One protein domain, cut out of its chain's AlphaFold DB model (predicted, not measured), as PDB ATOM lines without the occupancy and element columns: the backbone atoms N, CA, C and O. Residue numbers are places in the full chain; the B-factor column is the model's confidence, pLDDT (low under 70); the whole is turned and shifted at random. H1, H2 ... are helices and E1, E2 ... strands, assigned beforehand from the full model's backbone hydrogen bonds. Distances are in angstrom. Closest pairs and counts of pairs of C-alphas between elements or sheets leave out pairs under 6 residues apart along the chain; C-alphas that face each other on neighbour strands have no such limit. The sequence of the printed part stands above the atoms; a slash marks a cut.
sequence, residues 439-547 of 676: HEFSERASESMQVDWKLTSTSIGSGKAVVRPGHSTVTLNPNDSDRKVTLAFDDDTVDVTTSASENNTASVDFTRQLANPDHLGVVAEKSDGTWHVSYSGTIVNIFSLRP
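Overview. This is residues 439 to 547 of the 676 residues of an uncharacterized protein of Actinomyces sp. (UniProt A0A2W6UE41). Two antiparallel sheets stand nearly end to end, a larger one of five strands, E1, E4, E5, E6 and E7, and a smaller, twisted one of four, E2, E3, E8 and E9, with the chain passing between them three times. Helix H2 packs on one face of the smaller sheet, short H1 sits by the larger one, and residues 439 to 444 stick out as a free tail. The printed part has 109 residues with two named helices and nine named strands, in the order H1 E1 E2 E3 E4 E5 E6 E7 E8 E9 H2; the sheets run E1 E4 E5 E6 E7 and E2 E3 E8 E9. The class is mixed, helices and strands; the whole is loose, with a radius of gyration of the C-alphas of 16.5 A, and flat, spanning 46 by 43 by 21 A.

Arrangement. H1, residues 445 to 448, only grazes the larger sheet and is only just on it, with 5 pairs of C-alphas within 10 A. E1, residues 449 to 452, is an edge strand of that sheet and the antiparallel neighbour of E4, residues 473 to 476; N 450 and O 475 are 2.9 A apart, within hydrogen-bond range. E2, residues 456 to 461, forms a hairpin with E3, residues 464 to 468, with N 458 and O 466 2.9 A apart. E4, E5 of residues 485 to 490, E6 of residues 493 to 498 and E7 of residues 505 to 509 form a meander, each strand the antiparallel neighbour of the one before. Within hydrogen-bond range are N 474 and O 487 at 2.8 A between E4 and E5, N 488 and O 495 at 2.9 A between E5 and E6, and N 494 and O 508 at 2.8 A between E6 and E7. E8, residues 522 to 527, is the antiparallel neighbour of E3, with N 465 and O 524 2.8 A apart, and forms a hairpin with E9, residues 530 to 533, where N 525 and O 532 are 2.7 A apart. The smaller sheet is strongly twisted, its C-alphas up to 5.3 A off its best plane. H2, residues 535 to 543, is on this sheet at a height over the sheet of 9.1 A, over E8 and, only just, over E3, on which 3 of its C-alphas fall. It runs slantwise to the strands, at 56 degrees to E8 on the local plane; the closest C-alphas of the two are those of Val 523 and Thr 538, 4.8 A apart. Every O i to N i+4 pair of H2 is within hydrogen-bond range; H1 is too short for such a pair.

Along the chain. H1 begins at C-alpha 445, (21.391, 149.877, 292.124). From first to last C-alpha E2 measures 15.9 A, E5 and E6 16.3 A each, E8 16.2 A and H2 12.8 A. H2 ends at C-alpha 543, (36.929, 169.942, 277.488).

Size, cuts and confidence. The two C-alphas farthest apart are those of Glu 502 and Asp 528, at 50.6 A. The printed part has no cut, and its one long link is E7 to E8, residues 510 to 521. The mean pLDDT of the printed part is 83.5; under 70 are residues 439 to 443, 500 to 503, 543 to 544 and 547.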
ATOM      1  N   HIS A 439      28.503 134.931 288.200       55.03
ATOM      2  CA  HIS A 439      27.855 134.020 289.153       55.03
ATOM      3  C   HIS A 439      27.314 134.701 290.418       55.03
ATOM      4  O   HIS A 439      26.509 134.094 291.130       55.03
ATOM      5  N   GLU A 440      27.726 135.939 290.697       55.34
ATOM      6  CA  GLU A 440      27.297 136.699 291.871       55.34
ATOM      7  C   GLU A 440      26.249 137.742 291.453       55.34
ATOM      8  O   GLU A 440      26.520 138.646 290.668       55.34
ATOM      9  N   PHE A 441      25.017 137.577 291.938       60.38
ATOM     10  CA  PHE A 441      23.956 138.562 291.747       60.38
ATOM     11  C   PHE A 441      24.216 139.746 292.675       60.38
ATOM     12  O   PHE A 441      24.241 139.559 293.894       60.38
ATOM     13  N   SER A 442      24.356 140.951 292.126       62.41
ATOM     14  CA  SER A 442      24.315 142.162 292.943       62.41
ATOM     15  C   SER A 442      22.864 142.549 293.235       62.41
ATOM     16  O   SER A 442      21.966 142.345 292.410       62.41
ATOM     17  N   GLU A 443      22.618 143.118 294.420       65.81
ATOM     18  CA  GLU A 443      21.414 143.928 294.623       65.81
ATOM     19  C   GLU A 443      21.388 145.020 293.547       65.81
ATOM     20  O   GLU A 443      22.438 145.545 293.159       65.81
ATOM     21  N   ARG A 444      20.202 145.321 293.014       70.62
ATOM     22  CA  ARG A 444      20.102 146.323 291.953       70.62
ATOM     23  C   ARG A 444      20.414 147.694 292.515       70.62
ATOM     24  O   ARG A 444      19.870 148.071 293.554       70.62
ATOM     25  N   ALA A 445      21.183 148.481 291.770       75.38
ATOM     26  CA  ALA A 445      21.391 149.877 292.124       75.38
ATOM     27  C   ALA A 445      20.049 150.631 292.187       75.38
ATOM     28  O   ALA A 445      19.880 151.465 293.079       75.38
ATOM     29  N   SER A 446      19.065 150.251 291.356       77.81
ATOM     30  CA  SER A 446      17.697 150.793 291.371       77.81
ATOM     31  C   SER A 446      16.914 150.580 292.681       77.81
ATOM     32  O   SER A 446      15.953 151.297 292.951       77.81
ATOM     33  N   GLU A 447      17.324 149.652 293.555       79.25
ATOM     34  CA  GLU A 447      16.719 149.497 294.892       79.25
ATOM     35  C   GLU A 447      17.238 150.553 295.885       79.25
ATOM     36  O   GLU A 447      16.526 150.963 296.809       79.25
ATOM     37  N   SER A 448      18.471 151.017 295.666       81.19
ATOM     38  CA  SER A 448      19.153 152.042 296.463       81.19
ATOM     39  C   SER A 448      19.142 153.433 295.827       81.19
ATOM     40  O   SER A 448      19.546 154.393 296.475       81.19
ATOM     41  N   MET A 449      18.674 153.566 294.590       86.88
ATOM     42  CA  MET A 449      18.654 154.814 293.838       86.88
ATOM     43  C   MET A 449      17.398 154.867 292.976       86.88
ATOM     44  O   MET A 449      17.185 154.017 292.121       86.88
ATOM     45  N   GLN A 450      16.575 155.884 293.191       89.19
ATOM     46  CA  GLN A 450      15.394 156.156 292.385       89.19
ATOM     47  C   GLN A 450      15.563 157.501 291.692       89.19
ATOM     48  O   GLN A 450      15.951 158.472 292.341       89.19
ATOM     49  N   VAL A 451      15.248 157.568 290.403       92.88
ATOM     50  CA  VAL A 451      15.317 158.809 289.632       92.88
ATOM     51  C   VAL A 451      13.938 159.142 289.069       92.88
ATOM     52  O   VAL A 451      13.260 158.271 288.538       92.88
ATOM     53  N   ASP A 452      13.504 160.388 289.243       95.19
ATOM     54  CA  ASP A 452      12.354 160.992 288.566       95.19
ATOM     55  C   ASP A 452      12.899 161.934 287.491       95.19
ATOM     56  O   ASP A 452      13.358 163.037 287.804       95.19
ATOM     57  N   TRP A 453      12.918 161.467 286.244       95.75
ATOM     58  CA  TRP A 453      13.522 162.182 285.126       95.75
ATOM     59  C   TRP A 453      12.636 163.330 284.641       95.75
ATOM     60  O   TRP A 453      11.458 163.169 284.323       95.75
ATOM     61  N   LYS A 454      13.235 164.515 284.548       96.50
ATOM     62  CA  LYS A 454      12.716 165.682 283.822       96.50
ATOM     63  C   LYS A 454      13.869 166.335 283.070       96.50
ATOM     64  O   LYS A 454      14.170 167.511 283.277       96.50
ATOM     65  N   LEU A 455      14.545 165.509 282.274       96.31
ATOM     66  CA  LEU A 455      15.710 165.883 281.485       96.31
ATOM     67  C   LEU A 455      15.355 166.963 280.461       96.31
ATOM     68  O   LEU A 455      14.224 167.053 279.978       96.31
ATOM     69  N   THR A 456      16.352 167.763 280.114       94.88
ATOM     70  CA  THR A 456      16.288 168.750 279.034       94.88
ATOM     71  C   THR A 456      17.472 168.535 278.102       94.88
ATOM     72  O   THR A 456      18.506 168.022 278.525       94.88
ATOM     73  N   SER A 457      17.355 168.899 276.825       94.12
ATOM     74  CA  SER A 457      18.484 168.832 275.896       94.12
ATOM     75  C   SER A 457      18.693 170.119 275.107       94.12
ATOM     76  O   SER A 457      17.748 170.811 274.719       94.12
ATOM     77  N   THR A 458      19.962 170.409 274.833       91.25
ATOM     78  CA  THR A 458      20.411 171.539 274.020       91.25
ATOM     79  C   THR A 458      21.185 171.013 272.820       91.25
ATOM     80  O   THR A 458      22.173 170.297 272.965       91.25
ATOM     81  N   SER A 459      20.753 171.366 271.608       88.69
ATOM     82  CA  SER A 459      21.471 170.998 270.381       88.69
ATOM     83  C   SER A 459      22.803 171.739 270.291       88.69
ATOM     84  O   SER A 459      22.830 172.967 270.387       88.69
ATOM     85  N   ILE A 460      23.884 171.004 270.032       80.31
ATOM     86  CA  ILE A 460      25.239 171.556 269.848       80.31
ATOM     87  C   ILE A 460      25.723 171.470 268.390       80.31
ATOM     88  O   ILE A 460      26.872 171.783 268.092       80.31
ATOM     89  N   GLY A 461      24.836 171.107 267.455       77.88
ATOM     90  CA  GLY A 461      25.157 170.967 266.031       77.88
ATOM     91  C   GLY A 461      25.561 169.544 265.635       77.88
ATOM     92  O   GLY A 461      25.644 168.654 266.473       77.88
ATOM     93  N   SER A 462      25.724 169.303 264.329       75.12
ATOM     94  CA  SER A 462      26.156 168.006 263.763       75.12
ATOM     95  C   SER A 462      25.339 166.780 264.212       75.12
ATOM     96  O   SER A 462      25.846 165.667 264.248       75.12
ATOM     97  N   GLY A 463      24.059 166.968 264.558       84.62
ATOM     98  CA  GLY A 463      23.210 165.883 265.064       84.62
ATOM     99  C   GLY A 463      23.495 165.483 266.516       84.62
ATOM    100  O   GLY A 463      23.038 164.426 266.936       84.62
ATOM    101  N   LYS A 464      24.212 166.309 267.282       89.69
ATOM    102  CA  LYS A 464      24.536 166.084 268.691       89.69
ATOM    103  C   LYS A 464      23.740 167.023 269.600       89.69
ATOM    104  O   LYS A 464      23.433 168.161 269.231       89.69
ATOM    105  N   ALA A 465      23.417 166.548 270.794       93.19
ATOM    106  CA  ALA A 465      22.753 167.315 271.836       93.19
ATOM    107  C   ALA A 465      23.382 167.019 273.197       93.19
ATOM    108  O   ALA A 465      23.756 165.883 273.483       93.19
ATOM    109  N   VAL A 466      23.480 168.043 274.034       93.50
ATOM    110  CA  VAL A 466      23.852 167.917 275.442       93.50
ATOM    111  C   VAL A 466      22.571 167.739 276.241       93.50
ATOM    112  O   VAL A 466      21.695 168.598 276.203       93.50
ATOM    113  N   VAL A 467      22.460 166.622 276.947       95.75
ATOM    114  CA  VAL A 467      21.352 166.285 277.836       95.75
ATOM    115  C   VAL A 467      21.724 166.678 279.259       95.75
ATOM    116  O   VAL A 467      22.772 166.292 279.785       95.75
ATOM    117  N   ARG A 468      20.849 167.461 279.875       93.62
ATOM    118  CA  ARG A 468      21.001 168.081 281.185       93.62
ATOM    119  C   ARG A 468      19.964 167.516 282.156       93.62
ATOM    120  O   ARG A 468      18.904 167.057 281.722       93.62
ATOM    121  N   PRO A 469      20.237 167.559 283.472       90.19
ATOM    122  CA  PRO A 469      19.325 167.010 284.467       90.19
ATOM    123  C   PRO A 469      17.967 167.728 284.514       90.19
ATOM    124  O   PRO A 469      17.004 167.125 284.979       90.19
ATOM    125  N   GLY A 470      17.851 168.970 284.031       92.19
ATOM    126  CA  GLY A 470      16.592 169.719 284.028       92.19
ATOM    127  C   GLY A 470      15.977 169.806 285.427       92.19
ATOM    128  O   GLY A 470      16.670 170.128 286.389       92.19
ATOM    129  N   HIS A 471      14.701 169.438 285.568       95.38
ATOM    130  CA  HIS A 471      14.006 169.400 286.867       95.38
ATOM    131  C   HIS A 471      13.953 167.987 287.489       95.38
ATOM    132  O   HIS A 471      12.956 167.602 288.122       95.38
ATOM    133  N   SER A 472      14.956 167.153 287.194       95.44
ATOM    134  CA  SER A 472      14.995 165.765 287.659       95.44
ATOM    135  C   SER A 472      15.180 165.685 289.173       95.44
ATOM    136  O   SER A 472      15.682 166.601 289.818       95.44
ATOM    137  N   THR A 473      14.791 164.568 289.774       95.38
ATOM    138  CA  THR A 473      15.053 164.304 291.193       95.38
ATOM    139  C   THR A 473      15.681 162.932 291.360       95.38
ATOM    140  O   THR A 473      15.099 161.933 290.959       95.38
ATOM    141  N   VAL A 474      16.847 162.870 291.997       92.75
ATOM    142  CA  VAL A 474      17.523 161.617 292.349       92.75
ATOM    143  C   VAL A 474      17.381 161.396 293.849       92.75
ATOM    144  O   VAL A 474      17.726 162.255 294.653       92.75
ATOM    145  N   THR A 475      16.879 160.235 294.246       90.81
ATOM    146  CA  THR A 475      16.754 159.829 295.645       90.81
ATOM    147  C   THR A 475      17.623 158.609 295.904       90.81
ATOM    148  O   THR A 475      17.348 157.528 295.389       90.81
ATOM    149  N   LEU A 476      18.637 158.767 296.748       88.31
ATOM    150  CA  LEU A 476      19.453 157.674 297.262       88.31
ATOM    151  C   LEU A 476      18.833 157.129 298.554       88.31
ATOM    152  O   LEU A 476      18.338 157.887 299.389       88.31
ATOM    153  N   ASN A 477      18.872 155.810 298.713       86.31
ATOM    154  CA  ASN A 477      18.249 155.033 299.785       86.31
ATOM    155  C   ASN A 477      16.785 155.441 300.055       86.31
ATOM    156  O   ASN A 477      16.436 155.775 301.189       86.31
ATOM    157  N   PRO A 478      15.889 155.404 299.047       84.38
ATOM    158  CA  PRO A 478      14.514 155.897 299.190       84.38
ATOM    159  C   PRO A 478      13.716 155.186 300.296       84.38
ATOM    160  O   PRO A 478      12.782 155.766 300.853       84.38
ATOM    161  N   ASN A 479      14.103 153.951 300.626       84.44
ATOM    162  CA  ASN A 479      13.458 153.097 301.624       84.44
ATOM    163  C   ASN A 479      14.063 153.212 303.037       84.44
ATOM    164  O   ASN A 479      13.566 152.561 303.956       84.44
ATOM    165  N   ASP A 480      15.117 154.010 303.225       83.50
ATOM    166  CA  ASP A 480      15.812 154.184 304.504       83.50
ATOM    167  C   ASP A 480      15.745 155.655 304.927       83.50
ATOM    168  O   ASP A 480      16.524 156.480 304.459       83.50
ATOM    169  N   SER A 481      14.793 155.996 305.802       78.69
ATOM    170  CA  SER A 481      14.563 157.384 306.231       78.69
ATOM    171  C   SER A 481      15.778 158.033 306.884       78.69
ATOM    172  O   SER A 481      15.880 159.256 306.855       78.69
ATOM    173  N   ASP A 482      16.681 157.231 307.449       77.00
ATOM    174  CA  ASP A 482      17.824 157.705 308.225       77.00
ATOM    175  C   ASP A 482      19.066 157.891 307.341       77.00
ATOM    176  O   ASP A 482      19.979 158.624 307.722       77.00
ATOM    177  N   ARG A 483      19.085 157.302 306.135       79.38
ATOM    178  CA  ARG A 483      20.161 157.433 305.126       79.38
ATOM    179  C   ARG A 483      19.686 158.004 303.785       79.38
ATOM    180  O   ARG A 483      20.395 157.889 302.778       79.38
ATOM    181  N   LYS A 484      18.479 158.570 303.752       84.12
ATOM    182  CA  LYS A 484      17.874 159.128 302.544       84.12
ATOM    183  C   LYS A 484      18.600 160.408 302.140       84.12
ATOM    184  O   LYS A 484      18.641 161.371 302.904       84.12
ATOM    185  N   VAL A 485      19.086 160.444 300.903       86.81
ATOM    186  CA  VAL A 485      19.621 161.661 300.278       86.81
ATOM    187  C   VAL A 485      18.769 161.985 299.063       86.81
ATOM    188  O   VAL A 485      18.479 161.105 298.259       86.81
ATOM    189  N   THR A 486      18.329 163.232 298.941       90.00
ATOM    190  CA  THR A 486      17.556 163.707 297.787       90.00
ATOM    191  C   THR A 486      18.338 164.808 297.087       90.00
ATOM    192  O   THR A 486      18.732 165.771 297.733       90.00
ATOM    193  N   LEU A 487      18.554 164.651 295.785       91.00
ATOM    194  CA  LEU A 487      19.143 165.634 294.883       91.00
ATOM    195  C   LEU A 487      18.014 166.131 293.976       91.00
ATOM    196  O   LEU A 487      17.554 165.386 293.109       91.00
ATOM    197  N   ALA A 488      17.515 167.340 294.212       93.69
ATOM    198  CA  ALA A 488      16.481 167.951 293.383       93.69
ATOM    199  C   ALA A 488      17.131 168.974 292.452       93.69
ATOM    200  O   ALA A 488      17.625 170.000 292.908       93.69
ATOM    201  N   PHE A 489      17.166 168.663 291.160       91.88
ATOM    202  CA  PHE A 489      17.740 169.535 290.148       91.88
ATOM    203  C   PHE A 489      16.720 170.596 289.719       91.88
ATOM    204  O   PHE A 489      15.521 170.323 289.629       91.88
ATOM    205  N   ASP A 490      17.219 171.797 289.459       91.25
ATOM    206  CA  ASP A 490      16.525 172.920 288.840       91.25
ATOM    207  C   ASP A 490      17.476 173.533 287.805       91.25
ATOM    208  O   ASP A 490      18.175 174.513 288.068       91.25
ATOM    209  N   ASP A 491      17.576 172.847 286.664       87.75
ATOM    210  CA  ASP A 491      18.511 173.100 285.565       87.75
ATOM    211  C   ASP A 491      19.986 173.136 286.010       87.75
ATOM    212  O   ASP A 491      20.674 172.114 285.976       87.75
ATOM    213  N   ASP A 492      20.469 174.313 286.404       85.56
ATOM    214  CA  ASP A 492      21.851 174.622 286.789       85.56
ATOM    215  C   ASP A 492      22.123 174.419 288.286       85.56
ATOM    216  O   ASP A 492      23.275 174.359 288.723       85.56
ATOM    217  N   THR A 493      21.056 174.346 289.082       88.50
ATOM    218  CA  THR A 493      21.127 174.236 290.538       88.50
ATOM    219  C   THR A 493      20.691 172.849 290.993       88.50
ATOM    220  O   THR A 493      19.832 172.221 290.379       88.50
ATOM    221  N   VAL A 494      21.273 172.350 292.079       90.00
ATOM    222  CA  VAL A 494      20.830 171.132 292.754       90.00
ATOM    223  C   VAL A 494      20.659 171.380 294.245       90.00
ATOM    224  O   VAL A 494      21.597 171.759 294.945       90.00
ATOM    225  N   ASP A 495      19.456 171.126 294.743       90.38
ATOM    226  CA  ASP A 495      19.172 171.099 296.171       90.38
ATOM    227  C   ASP A 495      19.489 169.703 296.717       90.38
ATOM    228  O   ASP A 495      18.801 168.719 296.427       90.38
ATOM    229  N   VAL A 496      20.538 169.617 297.529       86.69
ATOM    230  CA  VAL A 496      20.967 168.406 298.229       86.69
ATOM    231  C   VAL A 496      20.349 168.399 299.615       86.69
ATOM    232  O   VAL A 496      20.694 169.226 300.451       86.69
ATOM    233  N   THR A 497      19.441 167.462 299.873       85.25
ATOM    234  CA  THR A 497      18.792 167.272 301.177       85.25
ATOM    235  C   THR A 497      19.214 165.943 301.790       85.25
ATOM    236  O   THR A 497      19.038 164.898 301.158       85.25
ATOM    237  N   THR A 498      19.723 165.963 303.025       84.00
ATOM    238  CA  THR A 498      20.118 164.750 303.764       84.00
ATOM    239  C   THR A 498      19.221 164.504 304.980       84.00
ATOM    240  O   THR A 498      18.567 165.407 305.501       84.00
ATOM    241  N   SER A 499      19.192 163.260 305.455       77.38
ATOM    242  CA  SER A 499      18.459 162.819 306.649       77.38
ATOM    243  C   SER A 499      19.174 163.112 307.982       77.38
ATOM    244  O   SER A 499      18.725 162.645 309.032       77.38
ATOM    245  N   ALA A 500      20.282 163.866 307.969       67.25
ATOM    246  CA  ALA A 500      21.101 164.110 309.158       67.25
ATOM    247  C   ALA A 500      20.407 164.983 310.226       67.25
ATOM    248  O   ALA A 500      20.535 164.701 311.418       67.25
ATOM    249  N   SER A 501      19.643 166.011 309.829       62.88
ATOM    250  CA  SER A 501      18.898 166.891 310.750       62.88
ATOM    251  C   SER A 501      17.700 167.592 310.077       62.88
ATOM    252  O   SER A 501      17.569 167.598 308.852       62.88
ATOM    253  N   GLU A 502      16.781 168.167 310.871       55.84
ATOM    254  CA  GLU A 502      15.667 168.974 310.339       55.84
ATOM    255  C   GLU A 502      16.220 170.234 309.635       55.84
ATOM    256  O   GLU A 502      16.823 171.085 310.285       55.84
ATOM    257  N   ASN A 503      15.960 170.376 308.327       62.56
ATOM    258  CA  ASN A 503      16.438 171.447 307.426       62.56
ATOM    259  C   ASN A 503      17.902 171.355 306.957       62.56
ATOM    260  O   ASN A 503      18.516 172.387 306.684       62.56
ATOM    261  N   ASN A 504      18.455 170.151 306.809       71.00
ATOM    262  CA  ASN A 504      19.782 169.983 306.221       71.00
ATOM    263  C   ASN A 504      19.745 169.927 304.685       71.00
ATOM    264  O   ASN A 504      19.876 168.860 304.074       71.00
ATOM    265  N   THR A 505      19.509 171.090 304.081       79.38
ATOM    266  CA  THR A 505      19.504 171.281 302.628       79.38
ATOM    267  C   THR A 505      20.557 172.311 302.242       79.38
ATOM    268  O   THR A 505      20.557 173.413 302.791       79.38
ATOM    269  N   ALA A 506      21.401 171.992 301.263       83.06
ATOM    270  CA  ALA A 506      22.240 172.978 300.592       83.06
ATOM    271  C   ALA A 506      21.920 173.009 299.105       83.06
ATOM    272  O   ALA A 506      21.701 171.974 298.480       83.06
ATOM    273  N   SER A 507      21.891 174.221 298.569       85.25
ATOM    274  CA  SER A 507      21.657 174.484 297.158       85.25
ATOM    275  C   SER A 507      23.004 174.726 296.493       85.25
ATOM    276  O   SER A 507      23.778 175.562 296.970       85.25
ATOM    277  N   VAL A 508      23.298 173.972 295.438       84.00
ATOM    278  CA  VAL A 508      24.564 174.032 294.708       84.00
ATOM    279  C   VAL A 508      24.300 174.441 293.272       84.00
ATOM    280  O   VAL A 508      23.657 173.703 292.536       84.00
ATOM    281  N   ASP A 509      24.849 175.572 292.849       85.62
ATOM    282  CA  ASP A 509      24.929 175.936 291.434       85.62
ATOM    283  C   ASP A 509      26.219 175.349 290.852       85.62
ATOM    284  O   ASP A 509      27.317 175.871 291.073       85.62
ATOM    285  N   PHE A 510      26.095 174.234 290.133       79.06
ATOM    286  CA  PHE A 510      27.232 173.503 289.569       79.06
ATOM    287  C   PHE A 510      27.693 174.073 288.218       79.06
ATOM    288  O   PHE A 510      28.660 173.583 287.634       79.06
ATOM    289  N   THR A 511      27.032 175.122 287.725       81.94
ATOM    290  CA  THR A 511      27.385 175.801 286.472       81.94
ATOM    291  C   THR A 511      27.896 177.223 286.669       81.94
ATOM    292  O   THR A 511      28.381 177.835 285.721       81.94
ATOM    293  N   ARG A 512      27.864 177.736 287.902       80.81
ATOM    294  CA  ARG A 512      28.282 179.090 288.295       80.81
ATOM    295  C   ARG A 512      29.618 179.549 287.711       80.81
ATOM    296  O   ARG A 512      29.812 180.728 287.407       80.81
ATOM    297  N   GLN A 513      30.563 178.622 287.583       74.19
ATOM    298  CA  GLN A 513      31.904 178.890 287.067       74.19
ATOM    299  C   GLN A 513      32.006 178.765 285.541       74.19
ATOM    300  O   GLN A 513      33.110 178.848 285.015       74.19
ATOM    301  N   LEU A 514      30.894 178.591 284.820       79.00
ATOM    302  CA  LEU A 514      30.858 178.363 283.378       79.00
ATOM    303  C   LEU A 514      30.267 179.555 282.616       79.00
ATOM    304  O   LEU A 514      29.250 180.126 282.994       79.00
ATOM    305  N   ALA A 515      30.890 179.919 281.496       78.88
ATOM    306  CA  ALA A 515      30.360 180.904 280.551       78.88
ATOM    307  C   ALA A 515      29.378 180.287 279.535       78.88
ATOM    308  O   ALA A 515      28.631 181.010 278.880       78.88
ATOM    309  N   ASN A 516      29.384 178.961 279.393       79.25
ATOM    310  CA  ASN A 516      28.478 178.173 278.556       79.25
ATOM    311  C   ASN A 516      27.843 177.029 279.378       79.25
ATOM    312  O   ASN A 516      28.101 175.859 279.096       79.25
ATOM    313  N   PRO A 517      27.023 177.349 280.397       81.88
ATOM    314  CA  PRO A 517      26.446 176.358 281.312       81.88
ATOM    315  C   PRO A 517      25.634 175.274 280.582       81.88
ATOM    316  O   PRO A 517      25.709 174.101 280.938       81.88
ATOM    317  N   ASP A 518      24.969 175.633 279.478       82.50
ATOM    318  CA  ASP A 518      24.159 174.727 278.647       82.50
ATOM    319  C   ASP A 518      24.943 173.619 277.941       82.50
ATOM    320  O   ASP A 518      24.347 172.683 277.407       82.50
ATOM    321  N   HIS A 519      26.271 173.711 277.940       82.12
ATOM    322  CA  HIS A 519      27.145 172.675 277.410       82.12
ATOM    323  C   HIS A 519      27.554 171.656 278.478       82.12
ATOM    324  O   HIS A 519      28.146 170.644 278.127       82.12
ATOM    325  N   LEU A 520      27.249 171.855 279.764       85.69
ATOM    326  CA  LEU A 520      27.531 170.849 280.786       85.69
ATOM    327  C   LEU A 520      26.411 169.801 280.832       85.69
ATOM    328  O   LEU A 520      25.295 170.072 281.278       85.69
ATOM    329  N   GLY A 521      26.729 168.583 280.401       88.19
ATOM    330  CA  GLY A 521      25.806 167.454 280.414       88.19
ATOM    331  C   GLY A 521      26.338 166.245 279.650       88.19
ATOM    332  O   GLY A 521      27.491 166.223 279.214       88.19
ATOM    333  N   VAL A 522      25.482 165.238 279.492       93.81
ATOM    334  CA  VAL A 522      25.783 164.012 278.742       93.81
ATOM    335  C   VAL A 522      25.530 164.259 277.262       93.81
ATOM    336  O   VAL A 522      24.464 164.737 276.889       93.81
ATOM    337  N   VAL A 523      26.482 163.924 276.398       93.44
ATOM    338  CA  VAL A 523      26.297 164.069 274.953       93.44
ATOM    339  C   VAL A 523      25.553 162.862 274.399       93.44
ATOM    340  O   VAL A 523      25.975 161.720 274.571       93.44
ATOM    341  N   ALA A 524      24.465 163.136 273.688       95.44
ATOM    342  CA  ALA A 524      23.783 162.186 272.830       95.44
ATOM    343  C   ALA A 524      23.964 162.588 271.361       95.44
ATOM    344  O   ALA A 524      23.922 163.764 271.003       95.44
ATOM    345  N   GLU A 525      24.145 161.600 270.499       92.19
ATOM    346  CA  GLU A 525      24.384 161.745 269.072       92.19
ATOM    347  C   GLU A 525      23.301 161.017 268.286       92.19
ATOM    348  O   GLU A 525      22.832 159.938 268.665       92.19
ATOM    349  N   LYS A 526      22.886 161.619 267.176       90.94
ATOM    350  CA  LYS A 526      21.848 161.078 266.313       90.94
ATOM    351  C   LYS A 526      22.464 160.312 265.146       90.94
ATOM    352  O   LYS A 526      23.078 160.920 264.275       90.94
ATOM    353  N   SER A 527      22.204 159.006 265.083       87.12
ATOM    354  CA  SER A 527      22.542 158.129 263.950       87.12
ATOM    355  C   SER A 527      21.292 157.413 263.464       87.12
ATOM    356  O   SER A 527      20.452 157.020 264.267       87.12
ATOM    357  N   ASP A 528      21.131 157.277 262.148       83.56
ATOM    358  CA  ASP A 528      20.033 156.511 261.527       83.56
ATOM    359  C   ASP A 528      18.620 156.899 262.001       83.56
ATOM    360  O   ASP A 528      17.670 156.118 261.967       83.56
ATOM    361  N   GLY A 529      18.459 158.156 262.424       87.88
ATOM    362  CA  GLY A 529      17.189 158.692 262.906       87.88
ATOM    363  C   GLY A 529      16.908 158.459 264.393       87.88
ATOM    364  O   GLY A 529      15.944 159.048 264.886       87.88
ATOM    365  N   THR A 530      17.747 157.704 265.105       94.44
ATOM    366  CA  THR A 530      17.652 157.455 266.551       94.44
ATOM    367  C   THR A 530      18.796 158.108 267.326       94.44
ATOM    368  O   THR A 530      19.815 158.485 266.751       94.44
ATOM    369  N   TRP A 531      18.613 158.282 268.632       96.06
ATOM    370  CA  TRP A 531      19.591 158.902 269.526       96.06
ATOM    371  C   TRP A 531      20.346 157.871 270.355       96.06
ATOM    372  O   TRP A 531      19.769 156.876 270.798       96.06
ATOM    373  N   HIS A 532      21.629 158.149 270.576       95.56
ATOM    374  CA  HIS A 532      22.559 157.289 271.296       95.56
ATOM    375  C   HIS A 532      23.497 158.129 272.165       95.56
ATOM    376  O   HIS A 532      23.980 159.166 271.729       95.56
ATOM    377  N   VAL A 533      23.786 157.691 273.380       96.25
ATOM    378  CA  VAL A 533      24.738 158.315 274.299       96.25
ATOM    379  C   VAL A 533      26.171 158.079 273.829       96.25
ATOM    380  O   VAL A 533      26.570 156.944 273.568       96.25
ATOM    381  N   SER A 534      26.949 159.159 273.780       93.44
ATOM    382  CA  SER A 534      28.356 159.166 273.391       93.44
ATOM    383  C   SER A 534      29.238 159.508 274.577       93.44
ATOM    384  O   SER A 534      29.265 160.642 275.063       93.44
ATOM    385  N   TYR A 535      29.959 158.505 275.074       86.88
ATOM    386  CA  TYR A 535      30.886 158.685 276.187       86.88
ATOM    387  C   TYR A 535      32.100 159.508 275.757       86.88
ATOM    388  O   TYR A 535      32.456 160.474 276.432       86.88
ATOM    389  N   SER A 536      32.692 159.175 274.605       79.81
ATOM    390  CA  SER A 536      33.751 159.984 274.008       79.81
ATOM    391  C   SER A 536      33.253 161.404 273.746       79.81
ATOM    392  O   SER A 536      33.880 162.350 274.211       79.81
ATOM    393  N   GLY A 537      32.073 161.576 273.143       83.19
ATOM    394  CA  GLY A 537      31.450 162.885 272.935       83.19
ATOM    395  C   GLY A 537      31.277 163.671 274.229       83.19
ATOM    396  O   GLY A 537      31.587 164.858 274.268       83.19
ATOM    397  N   THR A 538      30.871 163.007 275.311       85.00
ATOM    398  CA  THR A 538      30.724 163.624 276.635       85.00
ATOM    399  C   THR A 538      32.065 164.096 277.191       85.00
ATOM    400  O   THR A 538      32.167 165.248 277.609       85.00
ATOM    401  N   ILE A 539      33.105 163.254 277.151       73.25
ATOM    402  CA  ILE A 539      34.458 163.636 277.585       73.25
ATOM    403  C   ILE A 539      34.939 164.853 276.801       73.25
ATOM    404  O   ILE A 539      35.412 165.825 277.388       73.25
ATOM    405  N   VAL A 540      34.830 164.812 275.474       73.06
ATOM    406  CA  VAL A 540      35.382 165.893 274.665       73.06
ATOM    407  C   VAL A 540      34.555 167.182 274.814       73.06
ATOM    408  O   VAL A 540      35.117 168.276 274.873       73.06
ATOM    409  N   ASN A 541      33.242 167.074 275.023       78.69
ATOM    410  CA  ASN A 541      32.388 168.212 275.353       78.69
ATOM    411  C   ASN A 541      32.737 168.851 276.712       78.69
ATOM    412  O   ASN A 541      32.732 170.078 276.804       78.69
ATOM    413  N   ILE A 542      33.135 168.072 277.728       71.81
ATOM    414  CA  ILE A 542      33.648 168.608 279.007       71.81
ATOM    415  C   ILE A 542      34.878 169.501 278.775       71.81
ATOM    416  O   ILE A 542      34.984 170.573 279.368       71.81
ATOM    417  N   PHE A 543      35.770 169.119 277.860       65.25
ATOM    418  CA  PHE A 543      36.929 169.942 277.488       65.25
ATOM    419  C   PHE A 543      36.569 171.185 276.655       65.25
ATOM    420  O   PHE A 543      37.395 172.084 276.506       65.25
ATOM    421  N   SER A 544      35.343 171.267 276.129       68.88
ATOM    422  CA  SER A 544      34.829 172.440 275.410       68.88
ATOM    423  C   SER A 544      34.170 173.488 276.322       68.88
ATOM    424  O   SER A 544      33.802 174.573 275.854       68.88
ATOM    425  N   LEU A 545      34.018 173.181 277.617       74.75
ATOM    426  CA  LEU A 545      33.473 174.100 278.610       74.75
ATOM    427  C   LEU A 545      34.374 175.328 278.779       74.75
ATOM    428  O   LEU A 545      35.597 175.262 278.669       74.75
ATOM    429  N   ARG A 546      33.744 176.471 279.044       72.38
ATOM    430  CA  ARG A 546      34.395 177.771 279.177       72.38
ATOM    431  C   ARG A 546      34.272 178.245 280.619       72.38
ATOM    432  O   ARG A 546      33.144 178.318 281.104       72.38
ATOM    433  N   PRO A 547      35.366 178.648 281.279       68.25
ATOM    434  CA  PRO A 547      35.276 179.235 282.605       68.25
ATOM    435  C   PRO A 547      34.667 180.645 282.522       68.25
ATOM    436  O   PRO A 547      34.861 181.371 281.541       68.25
TER     437      PRO A 547